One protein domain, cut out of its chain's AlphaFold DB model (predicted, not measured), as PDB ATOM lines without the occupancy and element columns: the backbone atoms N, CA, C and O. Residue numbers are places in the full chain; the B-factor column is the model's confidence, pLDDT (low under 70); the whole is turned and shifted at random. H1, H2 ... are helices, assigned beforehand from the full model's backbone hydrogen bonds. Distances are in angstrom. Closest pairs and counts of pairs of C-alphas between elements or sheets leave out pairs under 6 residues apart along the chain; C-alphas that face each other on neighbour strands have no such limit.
ATOM      1  N   VAL A   9     -28.336  -7.051   5.529       93.81
ATOM      2  CA  VAL A   9     -27.287  -6.805   4.523       93.81
ATOM      3  C   VAL A   9     -26.319  -7.982   4.373       93.81
ATOM      4  O   VAL A   9     -25.555  -8.025   3.411       93.81
ATOM      5  N   HIS A  10     -26.348  -8.941   5.304       93.75
ATOM      6  CA  HIS A  10     -25.524 -10.149   5.259       93.75
ATOM      7  C   HIS A  10     -26.148 -11.305   4.472       93.75
ATOM      8  O   HIS A  10     -25.481 -12.321   4.289       93.75
ATOM      9  N   PHE A  11     -27.387 -11.166   3.995       95.06
ATOM     10  CA  PHE A  11     -28.102 -12.237   3.302       95.06
ATOM     11  C   PHE A  11     -28.358 -11.868   1.846       95.06
ATOM     12  O   PHE A  11     -28.787 -10.759   1.530       95.06
ATOM     13  N   LEU A  12     -28.123 -12.825   0.945       95.75
ATOM     14  CA  LEU A  12     -28.311 -12.610  -0.493       95.75
ATOM     15  C   LEU A  12     -29.790 -12.596  -0.889       95.75
ATOM     16  O   LEU A  12     -30.168 -11.957  -1.870       95.75
ATOM     17  N   THR A  13     -30.636 -13.319  -0.150       96.94
ATOM     18  CA  THR A  13     -32.071 -13.432  -0.431       96.94
ATOM     19  C   THR A  13     -32.893 -13.404   0.852       96.94
ATOM     20  O   THR A  13     -32.399 -13.689   1.942       96.94
ATOM     21  N   ILE A  14     -34.189 -13.114   0.721       94.12
ATOM     22  CA  ILE A  14     -35.126 -13.209   1.848       94.12
ATOM     23  C   ILE A  14     -35.241 -14.658   2.336       94.12
ATOM     24  O   ILE A  14     -35.335 -14.869   3.538       94.12
ATOM     25  N   ALA A  15     -35.194 -15.647   1.437       94.38
ATOM     26  CA  ALA A  15     -35.254 -17.060   1.814       94.38
ATOM     27  C   ALA A  15     -34.092 -17.440   2.746       94.38
ATOM     28  O   ALA A  15     -34.315 -18.026   3.804       94.38
ATOM     29  N   ASP A  16     -32.880 -17.012   2.389       95.19
ATOM     30  CA  ASP A  16     -31.659 -17.181   3.180       95.19
ATOM     31  C   ASP A  16     -31.799 -16.535   4.573       95.19
ATOM     32  O   ASP A  16     -31.688 -17.209   5.600       95.19
ATOM     33  N   LEU A  17     -32.219 -15.266   4.626       94.69
ATOM     34  CA  LEU A  17     -32.522 -14.583   5.887       94.69
ATOM     35  C   LEU A  17     -33.566 -15.337   6.730       94.69
ATOM     36  O   LEU A  17     -33.380 -15.500   7.935       94.69
ATOM     37  N   THR A  18     -34.673 -15.783   6.127       93.50
ATOM     38  CA  THR A  18     -35.752 -16.472   6.856       93.50
ATOM     39  C   THR A  18     -35.315 -17.829   7.391       93.50
ATOM     40  O   THR A  18     -35.689 -18.189   8.506       93.50
ATOM     41  N   TRP A  19     -34.487 -18.556   6.638       93.06
ATOM     42  CA  TRP A  19     -33.908 -19.824   7.064       93.06
ATOM     43  C   TRP A  19     -33.001 -19.632   8.283       93.06
ATOM     44  O   TRP A  19     -33.190 -20.281   9.313       93.06
ATOM     45  N   HIS A  20     -32.085 -18.664   8.210       93.88
ATOM     46  CA  HIS A  20     -31.200 -18.319   9.321       93.88
ATOM     47  C   HIS A  20     -31.957 -17.788  10.545       93.88
ATOM     48  O   HIS A  20     -31.627 -18.154  11.674       93.88
ATOM     49  N   ALA A  21     -32.997 -16.971  10.347       94.19
ATOM     50  CA  ALA A  21     -33.866 -16.508  11.428       94.19
ATOM     51  C   ALA A  21     -34.570 -17.680  12.126       94.19
ATOM     52  O   ALA A  21     -34.589 -17.733  13.356       94.19
ATOM     53  N   GLY A  22     -35.089 -18.640  11.350       92.56
ATOM     54  CA  GLY A  22     -35.720 -19.853  11.863       92.56
ATOM     55  C   GLY A  22     -34.770 -20.680  12.727       92.56
ATOM     56  O   GLY A  22     -35.099 -20.979  13.873       92.56
ATOM     57  N   LEU A  23     -33.566 -20.973  12.227       93.31
ATOM     58  CA  LEU A  23     -32.550 -21.721  12.977       93.31
ATOM     59  C   LEU A  23     -32.078 -20.980  14.234       93.31
ATOM     60  O   LEU A  23     -31.941 -21.590  15.293       93.31
ATOM     61  N   LYS A  24     -31.873 -19.657  14.158       93.31
ATOM     62  CA  LYS A  24     -31.491 -18.843  15.325       93.31
ATOM     63  C   LYS A  24     -32.586 -18.842  16.395       93.31
ATOM     64  O   LYS A  24     -32.276 -18.896  17.585       93.31
ATOM     65  N   PHE A  25     -33.851 -18.792  15.980       92.56
ATOM     66  CA  PHE A  25     -35.001 -18.812  16.880       92.56
ATOM     67  C   PHE A  25     -35.178 -20.175  17.563       92.56
ATOM     68  O   PHE A  25     -35.331 -20.228  18.783       92.56
ATOM     69  N   THR A  26     -35.130 -21.272  16.802       92.06
ATOM     70  CA  THR A  26     -35.330 -22.630  17.341       92.06
ATOM     71  C   THR A  26     -34.102 -23.175  18.060       92.06
ATOM     72  O   THR A  26     -34.240 -24.057  18.904       92.06
ATOM     73  N   ARG A  27     -32.907 -22.654  17.744       94.06
ATOM     74  CA  ARG A  27     -31.600 -23.180  18.183       94.06
ATOM     75  C   ARG A  27     -31.388 -24.644  17.801       94.06
ATOM     76  O   ARG A  27     -30.629 -25.352  18.456       94.06
ATOM     77  N   GLN A  28     -32.079 -25.097  16.760       92.56
ATOM     78  CA  GLN A  28     -31.965 -26.461  16.282       92.56
ATOM     79  C   GLN A  28     -30.669 -26.628  15.491       92.56
ATOM     80  O   GLN A  28     -30.386 -25.857  14.574       92.56
ATOM     81  N   GLU A  29     -29.916 -27.676  15.805       94.38
ATOM     82  CA  GLU A  29     -28.798 -28.124  14.981       94.38
ATOM     83  C   GLU A  29     -29.305 -29.157  13.975       94.38
ATOM     84  O   GLU A  29     -29.981 -30.121  14.346       94.38
ATOM     85  N   LEU A  30     -29.013 -28.927  12.694       94.12
ATOM     86  CA  LEU A  30     -29.370 -29.836  11.610       94.12
ATOM     87  C   LEU A  30     -28.161 -30.695  11.249       94.12
ATOM     88  O   LEU A  30     -27.090 -30.176  10.925       94.12
ATOM     89  N   LYS A  31     -28.336 -32.015  11.281       94.50
ATOM     90  CA  LYS A  31     -27.298 -32.956  10.868       94.50
ATOM     91  C   LYS A  31     -27.184 -32.954   9.347       94.50
ATOM     92  O   LYS A  31     -28.168 -33.173   8.644       94.50
ATOM     93  N   LEU A  32     -25.971 -32.762   8.843       92.50
ATOM     94  CA  LEU A  32     -25.693 -32.896   7.419       92.50
ATOM     95  C   LEU A  32     -25.803 -34.368   6.989       92.50
ATOM     96  O   LEU A  32     -25.265 -35.261   7.647       92.50
ATOM     97  N   LEU A  33     -26.466 -34.607   5.860       90.75
ATOM     98  CA  LEU A  33     -26.458 -35.897   5.177       90.75
ATOM     99  C   LEU A  33     -25.145 -36.043   4.405       90.75
ATOM    100  O   LEU A  33     -24.970 -35.461   3.339       90.75
ATOM    101  N   SER A  34     -24.203 -36.792   4.974       89.75
ATOM    102  CA  SER A  34     -22.862 -36.948   4.393       89.75
ATOM    103  C   SER A  34     -22.778 -38.019   3.301       89.75
ATOM    104  O   SER A  34     -21.811 -38.034   2.543       89.75
ATOM    105  N   ASN A  35     -23.742 -38.941   3.238       93.19
ATOM    106  CA  ASN A  35     -23.778 -39.999   2.234       93.19
ATOM    107  C   ASN A  35     -24.569 -39.528   0.999       93.19
ATOM    108  O   ASN A  35     -25.703 -39.066   1.115       93.19
ATOM    109  N   VAL A  36     -23.959 -39.656  -0.183       93.94
ATOM    110  CA  VAL A  36     -24.554 -39.248  -1.465       93.94
ATOM    111  C   VAL A  36     -25.756 -40.113  -1.846       93.94
ATOM    112  O   VAL A  36     -26.715 -39.593  -2.403       93.94
ATOM    113  N   GLU A  37     -25.733 -41.410  -1.548       92.06
ATOM    114  CA  GLU A  37     -26.832 -42.332  -1.853       92.06
ATOM    115  C   GLU A  37     -28.081 -41.974  -1.038       92.06
ATOM    116  O   GLU A  37     -29.164 -41.840  -1.607       92.06
ATOM    117  N   ASP A  38     -27.914 -41.704   0.262       91.12
ATOM    118  CA  ASP A  38     -29.000 -41.248   1.143       91.12
ATOM    119  C   ASP A  38     -29.580 -39.906   0.663       91.12
ATOM    120  O   ASP A  38     -30.796 -39.706   0.647       91.12
ATOM    121  N   TYR A  39     -28.706 -38.986   0.238       92.12
ATOM    122  CA  TYR A  39     -29.112 -37.694  -0.313       92.12
ATOM    123  C   TYR A  39     -29.924 -37.853  -1.606       92.12
ATOM    124  O   TYR A  39     -31.014 -37.296  -1.723       92.12
ATOM    125  N   VAL A  40     -29.426 -38.644  -2.562       93.38
ATOM    126  CA  VAL A  40     -30.107 -38.895  -3.842       93.38
ATOM    127  C   VAL A  40     -31.454 -39.574  -3.617       93.38
ATOM    128  O   VAL A  40     -32.431 -39.213  -4.276       93.38
ATOM    129  N   LEU A  41     -31.535 -40.513  -2.671       90.50
ATOM    130  CA  LEU A  41     -32.797 -41.134  -2.293       90.50
ATOM    131  C   LEU A  41     -33.794 -40.074  -1.816       90.50
ATOM    132  O   LEU A  41     -34.888 -39.990  -2.369       90.50
ATOM    133  N   LEU A  42     -33.421 -39.234  -0.850       91.62
ATOM    134  CA  LEU A  42     -34.312 -38.208  -0.304       91.62
ATOM    135  C   LEU A  42     -34.772 -37.209  -1.369       91.62
ATOM    136  O   LEU A  42     -35.976 -36.989  -1.506       91.62
ATOM    137  N   GLU A  43     -33.848 -36.683  -2.172       92.69
ATOM    138  CA  GLU A  43     -34.159 -35.800  -3.304       92.69
ATOM    139  C   GLU A  43     -35.130 -36.470  -4.288       92.69
ATOM    140  O   GLU A  43     -36.121 -35.867  -4.705       92.69
ATOM    141  N   SER A  44     -34.924 -37.754  -4.607       93.50
ATOM    142  CA  SER A  44     -35.804 -38.500  -5.517       93.50
ATOM    143  C   SER A  44     -37.229 -38.680  -4.985       93.50
ATOM    144  O   SER A  44     -38.155 -38.893  -5.774       93.50
ATOM    145  N   GLN A  45     -37.430 -38.579  -3.667       91.81
ATOM    146  CA  GLN A  45     -38.737 -38.683  -3.015       91.81
ATOM    147  C   GLN A  45     -39.399 -37.324  -2.765       91.81
ATOM    148  O   GLN A  45     -40.596 -37.279  -2.478       91.81
ATOM    149  N   MET A  46     -38.685 -36.205  -2.930       92.12
ATOM    150  CA  MET A  46     -39.276 -34.876  -2.780       92.12
ATOM    151  C   MET A  46     -40.350 -34.632  -3.848       92.12
ATOM    152  O   MET A  46     -40.167 -34.876  -5.045       92.12
ATOM    153  N   ARG A  47     -41.521 -34.165  -3.412       93.25
ATOM    154  CA  ARG A  47     -42.654 -33.808  -4.274       93.25
ATOM    155  C   ARG A  47     -43.131 -32.405  -3.918       93.25
ATOM    156  O   ARG A  47     -43.013 -31.970  -2.775       93.25
ATOM    157  N   GLY A  48     -43.664 -31.703  -4.913       93.06
ATOM    158  CA  GLY A  48     -44.308 -30.406  -4.715       93.06
ATOM    159  C   GLY A  48     -45.720 -30.534  -4.140       93.06
ATOM    160  O   GLY A  48     -46.103 -31.561  -3.580       93.06
ATOM    161  N   GLY A  49     -46.519 -29.484  -4.318       91.19
ATOM    162  CA  GLY A  49     -47.931 -29.500  -3.941       91.19
ATOM    163  C   GLY A  49     -48.722 -30.585  -4.680       91.19
ATOM    164  O   GLY A  49     -48.500 -30.849  -5.863       91.19
ATOM    165  N   MET A  50     -49.675 -31.203  -3.982       91.19
ATOM    166  CA  MET A  50     -50.601 -32.155  -4.587       91.19
ATOM    167  C   MET A  50     -51.614 -31.406  -5.460       91.19
ATOM    168  O   MET A  50     -52.347 -30.553  -4.973       91.19
ATOM    169  N   CYS A  51     -51.686 -31.760  -6.743       90.44
ATOM    170  CA  CYS A  51     -52.728 -31.295  -7.652       90.44
ATOM    171  C   CYS A  51     -53.502 -32.507  -8.167       90.44
ATOM    172  O   CYS A  51     -52.952 -33.347  -8.882       90.44
ATOM    173  N   PHE A  52     -54.768 -32.622  -7.771       89.19
ATOM    174  CA  PHE A  52     -55.615 -33.759  -8.107       89.19
ATOM    175  C   PHE A  52     -56.999 -33.290  -8.555       89.19
ATOM    176  O   PHE A  52     -57.638 -32.482  -7.886       89.19
ATOM    177  N   LEU A  53     -57.470 -33.828  -9.682       87.12
ATOM    178  CA  LEU A  53     -58.797 -33.554 -10.228       87.12
ATOM    179  C   LEU A  53     -59.583 -34.862 -10.347       87.12
ATOM    180  O   LEU A  53     -59.424 -35.603 -11.316       87.12
ATOM    181  N   ALA A  54     -60.455 -35.127  -9.371       86.50
ATOM    182  CA  ALA A  54     -61.296 -36.326  -9.362       86.50
ATOM    183  C   ALA A  54     -62.396 -36.286 -10.438       86.50
ATOM    184  O   ALA A  54     -62.667 -37.281 -11.107       86.50
ATOM    185  N   GLN A  55     -63.030 -35.123 -10.614       87.12
ATOM    186  CA  GLN A  55     -64.166 -34.920 -11.508       87.12
ATOM    187  C   GLN A  55     -63.912 -33.709 -12.404       87.12
ATOM    188  O   GLN A  55     -63.629 -32.617 -11.924       87.12
ATOM    189  N   ARG A  56     -64.033 -33.896 -13.724       91.00
ATOM    190  CA  ARG A  56     -63.752 -32.837 -14.712       91.00
ATOM    191  C   ARG A  56     -64.789 -31.715 -14.722       91.00
ATOM    192  O   ARG A  56     -64.462 -30.596 -15.090       91.00
ATOM    193  N   TYR A  57     -66.035 -32.029 -14.375       92.12
ATOM    194  CA  TYR A  57     -67.135 -31.073 -14.379       92.12
ATOM    195  C   TYR A  57     -68.157 -31.434 -13.309       92.12
ATOM    196  O   TYR A  57     -68.676 -32.549 -13.309       92.12
ATOM    197  N   ALA A  58     -68.465 -30.478 -12.440       90.19
ATOM    198  CA  ALA A  58     -69.550 -30.547 -11.474       90.19
ATOM    199  C   ALA A  58     -70.365 -29.255 -11.569       90.19
ATOM    200  O   ALA A  58     -69.810 -28.179 -11.795       90.19
ATOM    201  N   ARG A  59     -71.681 -29.361 -11.395       91.12
ATOM    202  CA  ARG A  59     -72.589 -28.214 -11.360       91.12
ATOM    203  C   ARG A  59     -73.483 -28.326 -10.137       91.12
ATOM    204  O   ARG A  59     -74.165 -29.331  -9.969       91.12
ATOM    205  N   ALA A  60     -73.466 -27.287  -9.315       93.88
ATOM    206  CA  ALA A  60     -74.378 -27.128  -8.195       93.88
ATOM    207  C   ALA A  60     -75.757 -26.641  -8.672       93.88
ATOM    208  O   ALA A  60     -75.851 -25.845  -9.610       93.88
ATOM    209  N   ASN A  61     -76.814 -27.107  -8.009       96.38
ATOM    210  CA  ASN A  61     -78.170 -26.582  -8.130       96.38
ATOM    211  C   ASN A  61     -78.402 -25.562  -7.007       96.38
ATOM    212  O   ASN A  61     -79.076 -25.841  -6.017       96.38
ATOM    213  N   ASP A  62     -77.769 -24.403  -7.141       95.12
ATOM    214  CA  ASP A  62     -77.761 -23.357  -6.122       95.12
ATOM    215  C   ASP A  62     -78.959 -22.397  -6.323       95.12
ATOM    216  O   ASP A  62     -79.064 -21.799  -7.400       95.12
ATOM    217  N   PRO A  63     -79.849 -22.213  -5.321       95.25
ATOM    218  CA  PRO A  63     -80.994 -21.296  -5.389       95.25
ATOM    219  C   PRO A  63     -80.643 -19.832  -5.680       95.25
ATOM    220  O   PRO A  63     -81.506 -19.079  -6.130       95.25
ATOM    221  N   TYR A  64     -79.403 -19.414  -5.422       93.88
ATOM    222  CA  TYR A  64     -78.937 -18.049  -5.666       93.88
ATOM    223  C   TYR A  64     -78.477 -17.816  -7.113       93.88
ATOM    224  O   TYR A  64     -78.157 -16.684  -7.482       93.88
ATOM    225  N   LEU A  65     -78.445 -18.856  -7.955       93.81
ATOM    226  CA  LEU A  65     -78.033 -18.763  -9.355       93.81
ATOM    227  C   LEU A  65     -79.234 -18.743 -10.310       93.81
ATOM    228  O   LEU A  65     -80.251 -19.398 -10.101       93.81
ATOM    229  N   SER A  66     -79.082 -18.047 -11.442       93.44
ATOM    230  CA  SER A  66     -80.132 -17.908 -12.471       93.44
ATOM    231  C   SER A  66     -80.550 -19.223 -13.133       93.44
ATOM    232  O   SER A  66     -81.578 -19.289 -13.802       93.44
ATOM    233  N   CYS A  67     -79.746 -20.271 -12.973       92.19
ATOM    234  CA  CYS A  67     -79.922 -21.566 -13.611       92.19
ATOM    235  C   CYS A  67     -80.446 -22.650 -12.649       92.19
ATOM    236  O   CYS A  67     -80.334 -23.838 -12.963       92.19
ATOM    237  N   TYR A  68     -80.988 -22.232 -11.498       96.12
ATOM    238  CA  TYR A  68     -81.613 -23.080 -10.486       96.12
ATOM    239  C   TYR A  68     -82.848 -23.816 -11.021       96.12
ATOM    240  O   TYR A  68     -83.699 -23.231 -11.695       96.12
ATOM    241  N   ASN A  69     -82.973 -25.096 -10.672       95.88
ATOM    242  CA  ASN A  69     -84.150 -25.908 -10.950       95.88
ATOM    243  C   ASN A  69     -84.854 -26.288  -9.631       95.88
ATOM    244  O   ASN A  69     -84.334 -27.129  -8.896       95.88
ATOM    245  N   PRO A  70     -86.065 -25.764  -9.341       94.88
ATOM    246  CA  PRO A  70     -86.802 -26.085  -8.113       94.88
ATOM    247  C   PRO A  70     -87.307 -27.535  -8.057       94.88
ATOM    248  O   PRO A  70     -87.792 -27.975  -7.017       94.88
ATOM    249  N   LYS A  71     -87.236 -28.282  -9.169       96.12
ATOM    250  CA  LYS A  71     -87.592 -29.710  -9.210       96.12
ATOM    251  C   LYS A  71     -86.459 -30.625  -8.744       96.12
ATOM    252  O   LYS A  71     -86.698 -31.811  -8.544       96.12
ATOM    253  N   GLU A  72     -85.246 -30.098  -8.608       94.81
ATOM    254  CA  GLU A  72     -84.070 -30.847  -8.174       94.81
ATOM    255  C   GLU A  72     -83.657 -30.427  -6.753       94.81
ATOM    256  O   GLU A  72     -83.886 -29.279  -6.358       94.81
ATOM    257  N   PRO A  73     -83.034 -31.322  -5.963       95.88
ATOM    258  CA  PRO A  73     -82.468 -30.954  -4.668       95.88
ATOM    259  C   PRO A  73     -81.461 -29.812  -4.810       95.88
ATOM    260  O   PRO A  73     -80.715 -29.755  -5.789       95.88
ATOM    261  N   SER A  74     -81.420 -28.906  -3.832       95.69
ATOM    262  CA  SER A  74     -80.425 -27.828  -3.833       95.69
ATOM    263  C   SER A  74     -79.040 -28.388  -3.505       95.69
ATOM    264  O   SER A  74     -78.915 -29.261  -2.645       95.69
ATOM    265  N   SER A  75     -78.000 -27.891  -4.169       94.88
ATOM    266  CA  SER A  75     -76.611 -28.292  -3.920       94.88
ATOM    267  C   SER A  75     -75.651 -27.125  -4.129       94.88
ATOM    268  O   SER A  75     -75.975 -26.175  -4.835       94.88
ATOM    269  N   TYR A  76     -74.472 -27.206  -3.509       94.00
ATOM    270  CA  TYR A  76     -73.460 -26.147  -3.497       94.00
ATOM    271  C   TYR A  76     -72.075 -26.739  -3.774       94.00
ATOM    272  O   TYR A  76     -71.819 -27.900  -3.457       94.00
ATOM    273  N   ILE A  77     -71.179 -25.938  -4.351       92.50
ATOM    274  CA  ILE A  77     -69.757 -26.276  -4.486       92.50
ATOM    275  C   ILE A  77     -68.991 -25.385  -3.514       92.50
ATOM    276  O   ILE A  77     -69.096 -24.162  -3.584       92.50
ATOM    277  N   VAL A  78     -68.224 -25.998  -2.614       92.50
ATOM    278  CA  VAL A  78     -67.378 -25.282  -1.656       92.50
ATOM    279  C   VAL A  78     -65.936 -25.245  -2.157       92.50
ATOM    280  O   VAL A  78     -65.403 -26.252  -2.621       92.50
ATOM    281  N   SER A  79     -65.303 -24.077  -2.061       91.50
ATOM    282  CA  SER A  79     -63.863 -23.916  -2.252       91.50
ATOM    283  C   SER A  79     -63.238 -23.643  -0.888       91.50
ATOM    284  O   SER A  79     -63.623 -22.689  -0.213       91.50
ATOM    285  N   LEU A  80     -62.334 -24.523  -0.465       94.44
ATOM    286  CA  LEU A  80     -61.615 -24.422   0.800       94.44
ATOM    287  C   LEU A  80     -60.142 -24.150   0.508       94.44
ATOM    288  O   LEU A  80     -59.557 -24.811  -0.349       94.44
ATOM    289  N   ASP A  81     -59.562 -23.210   1.247       94.94
ATOM    290  CA  ASP A  81     -58.139 -22.892   1.199       94.94
ATOM    291  C   ASP A  81     -57.568 -22.896   2.621       94.94
ATOM    292  O   ASP A  81     -58.193 -22.396   3.562       94.94
ATOM    293  N   VAL A  82     -56.404 -23.523   2.791       94.62
ATOM    294  CA  VAL A  82     -55.746 -23.634   4.095       94.62
ATOM    295  C   VAL A  82     -54.766 -22.480   4.258       94.62
ATOM    296  O   VAL A  82     -53.717 -22.439   3.615       94.62
ATOM    297  N   ASN A  83     -55.067 -21.588   5.200       95.44
ATOM    298  CA  ASN A  83     -54.186 -20.478   5.551       95.44
ATOM    299  C   ASN A  83     -52.826 -20.994   6.046       95.44
ATOM    300  O   ASN A  83     -52.748 -21.651   7.083       95.44
ATOM    301  N   ASN A  84     -51.751 -20.639   5.336       94.44
ATOM    302  CA  ASN A  84     -50.370 -20.985   5.692       94.44
ATOM    303  C   ASN A  84     -50.120 -22.503   5.848       94.44
ATOM    304  O   ASN A  84     -49.538 -22.945   6.839       94.44
ATOM    305  N   LEU A  85     -50.536 -23.301   4.857       94.50
ATOM    306  CA  LEU A  85     -50.379 -24.763   4.858       94.50
ATOM    307  C   LEU A  85     -48.951 -25.224   5.203       94.50
ATOM    308  O   LEU A  85     -48.773 -26.046   6.098       94.50
ATOM    309  N   TYR A  86     -47.928 -24.684   4.530       92.56
ATOM    310  CA  TYR A  86     -46.540 -25.076   4.799       92.56
ATOM    311  C   TYR A  86     -46.077 -24.659   6.193       92.56
ATOM    312  O   TYR A  86     -45.426 -25.452   6.862       92.56
ATOM    313  N   GLY A  87     -46.447 -23.465   6.667       93.44
ATOM    314  CA  GLY A  87     -46.110 -23.040   8.023       93.44
ATOM    315  C   GLY A  87     -46.760 -23.920   9.090       93.44
ATOM    316  O   GLY A  87     -46.103 -24.248  10.070       93.44
ATOM    317  N   PHE A  88     -48.002 -24.369   8.872       92.94
ATOM    318  CA  PHE A  88     -48.651 -25.352   9.740       92.94
ATOM    319  C   PHE A  88     -47.878 -26.678   9.760       92.94
ATOM    320  O   PHE A  88     -47.543 -27.171  10.833       92.94
ATOM    321  N   CYS A  89     -47.513 -27.218   8.590       92.12
ATOM    322  CA  CYS A  89     -46.704 -28.440   8.504       92.12
ATOM    323  C   CYS A  89     -45.321 -28.281   9.155       92.12
ATOM    324  O   CYS A  89     -44.801 -29.230   9.731       92.12
ATOM    325  N   MET A  90     -44.727 -27.086   9.098       90.94
ATOM    326  CA  MET A  90     -43.442 -26.789   9.737       90.94
ATOM    327  C   MET A  90     -43.516 -26.707  11.270       90.94
ATOM    328  O   MET A  90     -42.472 -26.694  11.916       90.94
ATOM    329  N   CYS A  91     -44.714 -26.660  11.860       89.12
ATOM    330  CA  CYS A  91     -44.909 -26.756  13.309       89.12
ATOM    331  C   CYS A  91     -45.003 -28.206  13.818       89.12
ATOM    332  O   CYS A  91     -45.014 -28.421  15.030       89.12
ATOM    333  N   GLU A  92     -45.090 -29.187  12.918       89.75
ATOM    334  CA  GLU A  92     -45.087 -30.609  13.263       89.75
ATOM    335  C   GLU A  92     -43.655 -31.142  13.454       89.75
ATOM    336  O   GLU A  92     -42.666 -30.434  13.263       89.75
ATOM    337  N   HIS A  93     -43.523 -32.409  13.859       89.81
ATOM    338  CA  HIS A  93     -42.210 -33.035  14.041       89.81
ATOM    339  C   HIS A  93     -41.523 -33.229  12.685       89.81
ATOM    340  O   HIS A  93     -42.014 -33.968  11.832       89.81
ATOM    341  N   LEU A  94     -40.371 -32.583  12.507       91.56
ATOM    342  CA  LEU A  94     -39.551 -32.673  11.302       91.56
ATOM    343  C   LEU A  94     -38.236 -33.417  11.583       91.56
ATOM    344  O   LEU A  94     -37.705 -33.328  12.692       91.56
ATOM    345  N   PRO A  95     -37.682 -34.130  10.588       91.88
ATOM    346  CA  PRO A  95     -36.383 -34.772  10.726       91.88
ATOM    347  C   PRO A  95     -35.265 -33.724  10.821       91.88
ATOM    348  O   PRO A  95     -35.084 -32.912   9.916       91.88
ATOM    349  N   VAL A  96     -34.494 -33.768  11.910       93.75
ATOM    350  CA  VAL A  96     -33.375 -32.839  12.169       93.75
ATOM    351  C   VAL A  96     -32.017 -33.541  12.224       93.75
ATOM    352  O   VAL A  96     -30.986 -32.901  12.021       93.75
ATOM    353  N   GLY A  97     -31.991 -34.854  12.478       93.75
ATOM    354  CA  GLY A  97     -30.750 -35.608  12.607       93.75
ATOM    355  C   GLY A  97     -30.933 -37.092  12.907       93.75
ATOM    356  O   GLY A  97     -32.006 -37.649  12.706       93.75
ATOM    357  N   ASP A  98     -29.835 -37.725  13.335       93.56
ATOM    358  CA  ASP A  98     -29.744 -39.160  13.658       93.56
ATOM    359  C   ASP A  98     -30.222 -40.121  12.568       93.56
ATOM    360  O   ASP A  98     -30.669 -41.236  12.827       93.56
ATOM    361  N   PHE A  99     -30.010 -39.704  11.320       92.62
ATOM    362  CA  PHE A  99     -30.225 -40.535  10.146       92.62
ATOM    363  C   PHE A  99     -29.404 -41.820  10.228       92.62
ATOM    364  O   PHE A  99     -28.179 -41.780  10.403       92.62
ATOM    365  N   ARG A 100     -30.099 -42.948  10.101       92.88
ATOM    366  CA  ARG A 100     -29.530 -44.285   9.965       92.88
ATOM    367  C   ARG A 100     -30.523 -45.191   9.252       92.88
ATOM    368  O   ARG A 100     -31.734 -44.999   9.354       92.88
ATOM    369  N   TRP A 101     -29.995 -46.227   8.624       93.12
ATOM    370  CA  TRP A 101     -30.793 -47.333   8.122       93.12
ATOM    371  C   TRP A 101     -31.232 -48.251   9.270       93.12
ATOM    372  O   TRP A 101     -30.545 -48.366  10.294       93.12
ATOM    373  N   LEU A 102     -32.397 -48.879   9.111       94.56
ATOM    374  CA  LEU A 102     -32.851 -49.940  10.007       94.56
ATOM    375  C   LEU A 102     -32.079 -51.230   9.714       94.56
ATOM    376  O   LEU A 102     -31.778 -51.526   8.556       94.56
ATOM    377  N   SER A 103     -31.767 -52.000  10.755       96.56
ATOM    378  CA  SER A 103     -31.179 -53.329  10.580       96.56
ATOM    379  C   SER A 103     -32.222 -54.330  10.055       96.56
ATOM    380  O   SER A 103     -33.427 -54.112  10.225       96.56
ATOM    381  N   PRO A 104     -31.804 -55.457   9.452       95.81
ATOM    382  CA  PRO A 104     -32.732 -56.504   9.023       95.81
ATOM    383  C   PRO A 104     -33.644 -57.009  10.153       95.81
ATOM    384  O   PRO A 104     -34.821 -57.291   9.927       95.81
ATOM    385  N   GLU A 105     -33.126 -57.081  11.379       96.50
ATOM    386  CA  GLU A 105     -33.882 -57.490  12.563       96.50
ATOM    387  C   GLU A 105     -34.948 -56.453  12.923       96.50
ATOM    388  O   GLU A 105     -36.097 -56.825  13.163       96.50
ATOM    389  N   GLU A 106     -34.604 -55.161  12.899       94.88
ATOM    390  CA  GLU A 106     -35.554 -54.070  13.146       94.88
ATOM    391  C   GLU A 106     -36.667 -54.041  12.094       94.88
ATOM    392  O   GLU A 106     -37.831 -53.859  12.444       94.88
ATOM    393  N   ILE A 107     -36.325 -54.275  10.823       94.50
ATOM    394  CA  ILE A 107     -37.294 -54.354   9.723       94.50
ATOM    395  C   ILE A 107     -38.243 -55.542   9.921       94.50
ATOM    396  O   ILE A 107     -39.446 -55.406   9.715       94.50
ATOM    397  N   SER A 108     -37.732 -56.699  10.356       94.00
ATOM    398  CA  SER A 108     -38.539 -57.920  10.498       94.00
ATOM    399  C   SER A 108     -39.672 -57.810  11.526       94.00
ATOM    400  O   SER A 108     -40.680 -58.503  11.405       94.00
ATOM    401  N   VAL A 109     -39.517 -56.932  12.521       94.56
ATOM    402  CA  VAL A 109     -40.510 -56.680  13.578       94.56
ATOM    403  C   VAL A 109     -41.202 -55.324  13.430       94.56
ATOM    404  O   VAL A 109     -41.949 -54.911  14.318       94.56
ATOM    405  N   PHE A 110     -40.944 -54.609  12.334       93.81
ATOM    406  CA  PHE A 110     -41.473 -53.274  12.114       93.81
ATOM    407  C   PHE A 110     -42.981 -53.319  11.836       93.81
ATOM    408  O   PHE A 110     -43.431 -53.908  10.854       93.81
ATOM    409  N   ASP A 111     -43.764 -52.646  12.680       92.06
ATOM    410  CA  ASP A 111     -45.204 -52.470  12.491       92.06
ATOM    411  C   ASP A 111     -45.550 -50.982  12.454       92.06
ATOM    412  O   ASP A 111     -45.560 -50.293  13.480       92.06
ATOM    413  N   VAL A 112     -45.871 -50.499  11.251       89.81
ATOM    414  CA  VAL A 112     -46.250 -49.104  10.996       89.81
ATOM    415  C   VAL A 112     -47.473 -48.669  11.812       89.81
ATOM    416  O   VAL A 112     -47.587 -47.499  12.175       89.81
ATOM    417  N   SER A 113     -48.367 -49.601  12.149       90.62
ATOM    418  CA  SER A 113     -49.624 -49.318  12.855       90.62
ATOM    419  C   SER A 113     -49.400 -48.904  14.310       90.62
ATOM    420  O   SER A 113     -50.239 -48.217  14.891       90.62
ATOM    421  N   ASN A 114     -48.261 -49.292  14.891       90.62
ATOM    422  CA  ASN A 114     -47.916 -49.009  16.284       90.62
ATOM    423  C   ASN A 114     -47.136 -47.697  16.461       90.62
ATOM    424  O   ASN A 114     -46.789 -47.330  17.585       90.62
ATOM    425  N   ILE A 115     -46.859 -46.972  15.375       89.81
ATOM    426  CA  ILE A 115     -46.085 -45.733  15.424       89.81
ATOM    427  C   ILE A 115     -47.016 -44.559  15.720       89.81
ATOM    428  O   ILE A 115     -47.930 -44.234  14.961       89.81
TER     429      ILE A 115
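AT A GLANCE: This is residues 9 to 115 of the 141 residues of an uncharacterized protein of Araneus ventricosus (UniProt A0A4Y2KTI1). With little regular structure, the domain is a flat, open T: H1 and H4 lie toward opposite ends of the crossbar, and a long loop, residues 46 to 84, runs far out from H2 and folds back to H3. The 107 printed residues hold four named helices, H1 to H4 in chain order, and no named strand. The class is all helix, with only 33 residues in named elements. It is extended, radius of gyration of the C-alphas 23.6 A, spanning 66 by 52 by 24 A.

HOW THE PARTS SIT: H1, residues 14 to 26, is apart from H2, residues 36 to 45, H3, residues 85 to 89, and H4, residues 104 to 108. No helix touches another. In each helix every O i to N i+4 pair is within hydrogen-bond range.

IN THESE COORDINATES: H1 measures 18.1 A from C-alpha 14 at (-35.126, -13.209, 1.848); H2 14.3 A; H3 6.3 A; H4 6.2 A, ending at C-alpha 108 (-38.539, -57.920, 10.498).

THE WHOLE: The farthest C-alphas, His 10 and Lys 71, are 66.7 A apart. Links H2 to H3 and H3 to H4 are long. The printed part has no cut; no printed residue is under pLDDT 70.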